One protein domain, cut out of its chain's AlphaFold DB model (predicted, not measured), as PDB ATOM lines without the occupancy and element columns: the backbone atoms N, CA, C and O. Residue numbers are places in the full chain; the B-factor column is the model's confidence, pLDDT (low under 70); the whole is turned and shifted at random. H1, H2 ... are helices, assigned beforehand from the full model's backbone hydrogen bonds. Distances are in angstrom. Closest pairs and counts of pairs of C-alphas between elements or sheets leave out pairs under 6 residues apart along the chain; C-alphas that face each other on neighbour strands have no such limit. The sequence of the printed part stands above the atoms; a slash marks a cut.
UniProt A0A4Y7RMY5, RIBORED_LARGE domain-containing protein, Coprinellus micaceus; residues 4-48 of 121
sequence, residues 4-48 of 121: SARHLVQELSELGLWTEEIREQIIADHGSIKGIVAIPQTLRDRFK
ATOM      1  N   SER A   4     215.267 221.884 116.132       59.91
ATOM      2  CA  SER A   4     216.391 221.909 117.092       59.91
ATOM      3  C   SER A   4     217.133 223.247 117.220       59.91
ATOM      4  O   SER A   4     217.726 223.509 118.263       59.91
ATOM      5  N   ALA A   5     217.088 224.125 116.211       68.94
ATOM      6  CA  ALA A   5     217.846 225.385 116.236       68.94
ATOM      7  C   ALA A   5     217.373 226.347 117.342       68.94
ATOM      8  O   ALA A   5     218.173 227.076 117.918       68.94
ATOM      9  N   ARG A   6     216.076 226.321 117.680       81.25
ATOM     10  CA  ARG A   6     215.510 227.187 118.725       81.25
ATOM     11  C   ARG A   6     216.038 226.820 120.117       81.25
ATOM     12  O   ARG A   6     216.344 227.716 120.894       81.25
ATOM     13  N   HIS A   7     216.182 225.525 120.401       85.56
ATOM     14  CA  HIS A   7     216.712 225.035 121.676       85.56
ATOM     15  C   HIS A   7     218.194 225.380 121.848       85.56
ATOM     16  O   HIS A   7     218.595 225.818 122.921       85.56
ATOM     17  N   LEU A   8     218.982 225.267 120.775       84.62
ATOM     18  CA  LEU A   8     220.386 225.677 120.785       84.62
ATOM     19  C   LEU A   8     220.537 227.173 121.101       84.62
ATOM     20  O   LEU A   8     221.336 227.542 121.955       84.62
ATOM     21  N   VAL A   9     219.755 228.033 120.437       86.38
ATOM     22  CA  VAL A   9     219.793 229.487 120.676       86.38
ATOM     23  C   VAL A   9     219.407 229.817 122.117       86.38
ATOM     24  O   VAL A   9     220.033 230.683 122.728       86.38
ATOM     25  N   GLN A  10     218.409 229.126 122.670       87.44
ATOM     26  CA  GLN A  10     217.987 229.330 124.051       87.44
ATOM     27  C   GLN A  10     219.102 228.970 125.045       87.44
ATOM     28  O   GLN A  10     219.464 229.816 125.857       87.44
ATOM     29  N   GLU A  11     219.703 227.779 124.941       87.56
ATOM     30  CA  GLU A  11     220.775 227.363 125.862       87.56
ATOM     31  C   GLU A  11     222.030 228.251 125.729       87.56
ATOM     32  O   GLU A  11     222.650 228.610 126.729       87.56
ATOM     33  N   LEU A  12     222.387 228.684 124.512       86.56
ATOM     34  CA  LEU A  12     223.495 229.631 124.312       86.56
ATOM     35  C   LEU A  12     223.201 231.016 124.905       86.56
ATOM     36  O   LEU A  12     224.113 231.662 125.423       86.56
ATOM     37  N   SER A  13     221.943 231.465 124.852       87.62
ATOM     38  CA  SER A  13     221.520 232.739 125.449       87.62
ATOM     39  C   SER A  13     221.536 232.675 126.976       87.62
ATOM     40  O   SER A  13     222.003 233.614 127.614       87.62
ATOM     41  N   GLU A  14     221.089 231.562 127.566       89.50
ATOM     42  CA  GLU A  14     221.131 231.325 129.018       89.50
ATOM     43  C   GLU A  14     222.570 231.313 129.560       89.50
ATOM     44  O   GLU A  14     222.819 231.778 130.671       89.50
ATOM     45  N   LEU A  15     223.533 230.849 128.760       86.81
ATOM     46  CA  LEU A  15     224.959 230.871 129.099       86.81
ATOM     47  C   LEU A  15     225.658 232.203 128.785       86.81
ATOM     48  O   LEU A  15     226.843 232.343 129.081       86.81
ATOM     49  N   GLY A  16     224.970 233.165 128.163       86.94
ATOM     50  CA  GLY A  16     225.573 234.429 127.722       86.94
ATOM     51  C   GLY A  16     226.617 234.266 126.609       86.94
ATOM     52  O   GLY A  16     227.418 235.168 126.383       86.94
ATOM     53  N   LEU A  17     226.616 233.124 125.915       85.50
ATOM     54  CA  LEU A  17     227.533 232.794 124.817       85.50
ATOM     55  C   LEU A  17     226.924 233.101 123.442       85.50
ATOM     56  O   LEU A  17     227.499 232.764 122.414       85.50
ATOM     57  N   TRP A  18     225.738 233.706 123.391       86.75
ATOM     58  CA  TRP A  18     225.116 234.106 122.135       86.75
ATOM     59  C   TRP A  18     225.671 235.457 121.661       86.75
ATOM     60  O   TRP A  18     225.105 236.509 121.960       86.75
ATOM     61  N   THR A  19     226.794 235.422 120.938       88.12
ATOM     62  CA  THR A  19     227.417 236.598 120.302       88.12
ATOM     63  C   THR A  19     227.325 236.529 118.774       88.12
ATOM     64  O   THR A  19     227.069 235.463 118.203       88.12
ATOM     65  N   GLU A  20     227.524 237.662 118.094       86.69
ATOM     66  CA  GLU A  20     227.440 237.721 116.627       86.69
ATOM     67  C   GLU A  20     228.549 236.883 115.968       86.69
ATOM     68  O   GLU A  20     228.295 236.189 114.988       86.69
ATOM     69  N   GLU A  21     229.740 236.815 116.571       87.69
ATOM     70  CA  GLU A  21     230.850 235.996 116.068       87.69
ATOM     71  C   GLU A  21     230.505 234.501 116.092       87.69
ATOM     72  O   GLU A  21     230.809 233.766 115.152       87.69
ATOM     73  N   ILE A  22     229.844 234.034 117.159       85.00
ATOM     74  CA  ILE A  22     229.408 232.637 117.270       85.00
ATOM     75  C   ILE A  22     228.313 232.350 116.247       85.00
ATOM     76  O   ILE A  22     228.319 231.296 115.614       85.00
ATOM     77  N   ARG A  23     227.397 233.294 116.028       84.06
ATOM     78  CA  ARG A  23     226.358 233.162 115.005       84.06
ATOM     79  C   ARG A  23     226.951 233.020 113.604       84.06
ATOM     80  O   ARG A  23     226.541 232.124 112.868       84.06
ATOM     81  N   GLU A  24     227.910 233.870 113.246       85.12
ATOM     82  CA  GLU A  24     228.603 233.806 111.958       85.12
ATOM     83  C   GLU A  24     229.360 232.484 111.788       85.12
ATOM     84  O   GLU A  24     229.259 231.858 110.732       85.12
ATOM     85  N   GLN A  25     230.030 232.001 112.840       85.31
ATOM     86  CA  GLN A  25     230.694 230.691 112.827       85.31
ATOM     87  C   GLN A  25     229.706 229.543 112.597       85.31
ATOM     88  O   GLN A  25     229.957 228.685 111.756       85.31
ATOM     89  N   ILE A  26     228.551 229.547 113.270       84.38
ATOM     90  CA  ILE A  26     227.515 228.518 113.074       84.38
ATOM     91  C   ILE A  26     227.008 228.522 111.626       84.38
ATOM     92  O   ILE A  26     226.769 227.458 111.053       84.38
ATOM     93  N   ILE A  27     226.833 229.700 111.023       83.12
ATOM     94  CA  ILE A  27     226.403 229.821 109.623       83.12
ATOM     95  C   ILE A  27     227.495 229.295 108.679       83.12
ATOM     96  O   ILE A  27     227.176 228.545 107.752       83.12
ATOM     97  N   ALA A  28     228.761 229.642 108.931       82.44
ATOM     98  CA  ALA A  28     229.907 229.174 108.153       82.44
ATOM     99  C   ALA A  28     230.068 227.644 108.215       82.44
ATOM    100  O   ALA A  28     230.324 227.011 107.192       82.44
ATOM    101  N   ASP A  29     229.815 227.044 109.378       82.44
ATOM    102  CA  ASP A  29     229.871 225.596 109.607       82.44
ATOM    103  C   ASP A  29     228.572 224.863 109.214       82.44
ATOM    104  O   ASP A  29     228.348 223.710 109.601       82.44
ATOM    105  N   HIS A  30     227.690 225.509 108.442       77.00
ATOM    106  CA  HIS A  30     226.412 224.953 107.981       77.00
ATOM    107  C   HIS A  30     225.529 224.396 109.117       77.00
ATOM    108  O   HIS A  30     224.790 223.425 108.937       77.00
ATOM    109  N   GLY A  31     225.594 225.014 110.297       77.00
ATOM    110  CA  GLY A  31     224.839 224.613 111.481       77.00
ATOM    111  C   GLY A  31     225.532 223.585 112.379       77.00
ATOM    112  O   GLY A  31     224.906 223.130 113.335       77.00
ATOM    113  N   SER A  32     226.791 223.209 112.114       80.94
ATOM    114  CA  SER A  32     227.581 222.407 113.058       80.94
ATOM    115  C   SER A  32     228.218 223.289 114.130       80.94
ATOM    116  O   SER A  32     228.795 224.325 113.832       80.94
ATOM    117  N   ILE A  33     228.134 222.863 115.394       82.56
ATOM    118  CA  ILE A  33     228.724 223.584 116.535       82.56
ATOM    119  C   ILE A  33     229.987 222.916 117.091       82.56
ATOM    120  O   ILE A  33     230.578 223.401 118.054       82.56
ATOM    121  N   LYS A  34     230.414 221.781 116.519       79.88
ATOM    122  CA  LYS A  34     231.580 221.027 117.013       79.88
ATOM    123  C   LYS A  34     232.881 221.833 116.939       79.88
ATOM    124  O   LYS A  34     233.726 221.672 117.822       79.88
ATOM    125  N   GLY A  35     233.029 222.665 115.904       78.88
ATOM    126  CA  GLY A  35     234.236 223.454 115.627       78.88
ATOM    127  C   GLY A  35     234.444 224.651 116.558       78.88
ATOM    128  O   GLY A  35     235.555 225.165 116.657       78.88
ATOM    129  N   ILE A  36     233.406 225.064 117.291       82.88
ATOM    130  CA  ILE A  36     233.423 226.292 118.087       82.88
ATOM    131  C   ILE A  36     233.982 225.994 119.483       82.88
ATOM    132  O   ILE A  36     233.307 225.422 120.339       82.88
ATOM    133  N   VAL A  37     235.232 226.400 119.727       81.12
ATOM    134  CA  VAL A  37     235.949 226.167 121.001       81.12
ATOM    135  C   VAL A  37     235.291 226.894 122.180       81.12
ATOM    136  O   VAL A  37     235.367 226.417 123.310       81.12
ATOM    137  N   ALA A  38     234.605 228.011 121.921       83.38
ATOM    138  CA  ALA A  38     233.905 228.792 122.942       83.38
ATOM    139  C   ALA A  38     232.723 228.041 123.587       83.38
ATOM    140  O   ALA A  38     232.307 228.390 124.690       83.38
ATOM    141  N   ILE A  39     232.183 227.007 122.928       84.25
ATOM    142  CA  ILE A  39     231.021 226.264 123.421       84.25
ATOM    143  C   ILE A  39     231.484 225.075 124.291       84.25
ATOM    144  O   ILE A  39     232.301 224.254 123.846       84.25
ATOM    145  N   PRO A  40     230.931 224.908 125.511       87.56
ATOM    146  CA  PRO A  40     231.196 223.752 126.363       87.56
ATOM    147  C   PRO A  40     231.013 222.420 125.627       87.56
ATOM    148  O   PRO A  40     230.103 222.251 124.814       87.56
ATOM    149  N   GLN A  41     231.867 221.440 125.931       85.94
ATOM    150  CA  GLN A  41     231.822 220.127 125.276       85.94
ATOM    151  C   GLN A  41     230.466 219.426 125.460       85.94
ATOM    152  O   GLN A  41     229.946 218.834 124.522       85.94
ATOM    153  N   THR A  42     229.848 219.582 126.630       86.38
ATOM    154  CA  THR A  42     228.528 219.020 126.949       86.38
ATOM    155  C   THR A  42     227.429 219.488 125.992       86.38
ATOM    156  O   THR A  42     226.579 218.689 125.601       86.38
ATOM    157  N   LEU A  43     227.457 220.757 125.570       85.31
ATOM    158  CA  LEU A  43     226.529 221.288 124.571       85.31
ATOM    159  C   LEU A  43     226.843 220.765 123.174       85.31
ATOM    160  O   LEU A  43     225.933 220.363 122.449       85.31
ATOM    161  N   ARG A  44     228.129 220.715 122.813       84.06
ATOM    162  CA  ARG A  44     228.580 220.166 121.525       84.06
ATOM    163  C   ARG A  44     228.171 218.708 121.348       84.06
ATOM    164  O   ARG A  44     227.809 218.306 120.246       84.06
ATOM    165  N   ASP A  45     228.172 217.934 122.430       84.06
ATOM    166  CA  ASP A  45     227.734 216.544 122.399       84.06
ATOM    167  C   ASP A  45     226.212 216.381 122.312       84.06
ATOM    168  O   ASP A  45     225.740 215.403 121.730       84.06
ATOM    169  N   ARG A  46     225.448 217.336 122.850       84.50
ATOM    170  CA  ARG A  46     223.980 217.325 122.810       84.50
ATOM    171  C   ARG A  46     223.434 217.749 121.450       84.50
ATOM    172  O   ARG A  46     222.505 217.129 120.941       84.50
ATOM    173  N   PHE A  47     224.018 218.780 120.848       84.19
ATOM    174  CA  PHE A  47     223.563 219.344 119.576       84.19
ATOM    175  C   PHE A  47     224.428 218.870 118.402       84.19
ATOM    176  O   PHE A  47     224.920 219.662 117.597       84.19
ATOM    177  N   LYS A  48     224.607 217.549 118.295       82.31
ATOM    178  CA  LYS A  48     225.241 216.927 117.126       82.31
ATOM    179  C   LYS A  48     224.346 217.084 115.900       82.31
ATOM    180  O   LYS A  48     223.125 216.940 115.983       82.31
TER     181      LYS A  48
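This is residues 4 to 48 of the 121 residues of the protein "RIBORED_LARGE domain-containing protein" of Coprinellus micaceus (UniProt A0A4Y7RMY5). Three short helices form a loose triangle in a small rounded body, H1, H2 and H3 at its corners. A long loop, residues 29 to 40, winds from H2 to H3. The printed part has 45 residues with three named helices, in the order H1, H2, H3, and no named strand; the class is all helix. It is compact, with a radius of gyration of the C-alphas of 9.3 A and spans of 22 by 20 by 20 A.

Find C-alpha 5 at (217.846, 225.385, 116.236); from there H1, residues 5 to 14, runs 14.5 A. H2, residues 20 to 28, covers 12.3 A. H3, residues 41 to 46, covers 8.7 A and ends at C-alpha 46, (223.980, 217.325, 122.810).

Start from H1: it is near H3, with 5 pairs of C-alphas within 10 A. H2 is apart from H1. H2 is also apart from H3. In H1, H2 and H3 every O i to N i+4 pair is within hydrogen-bond range.

The farthest C-alphas, of Glu 14 and Ala 28, are 22.7 A apart. The printed part has no cut. The H1 to H2 link is tight; the H2 to H3 link is long. Look for low model confidence, pLDDT under 70, at residues 4 to 5.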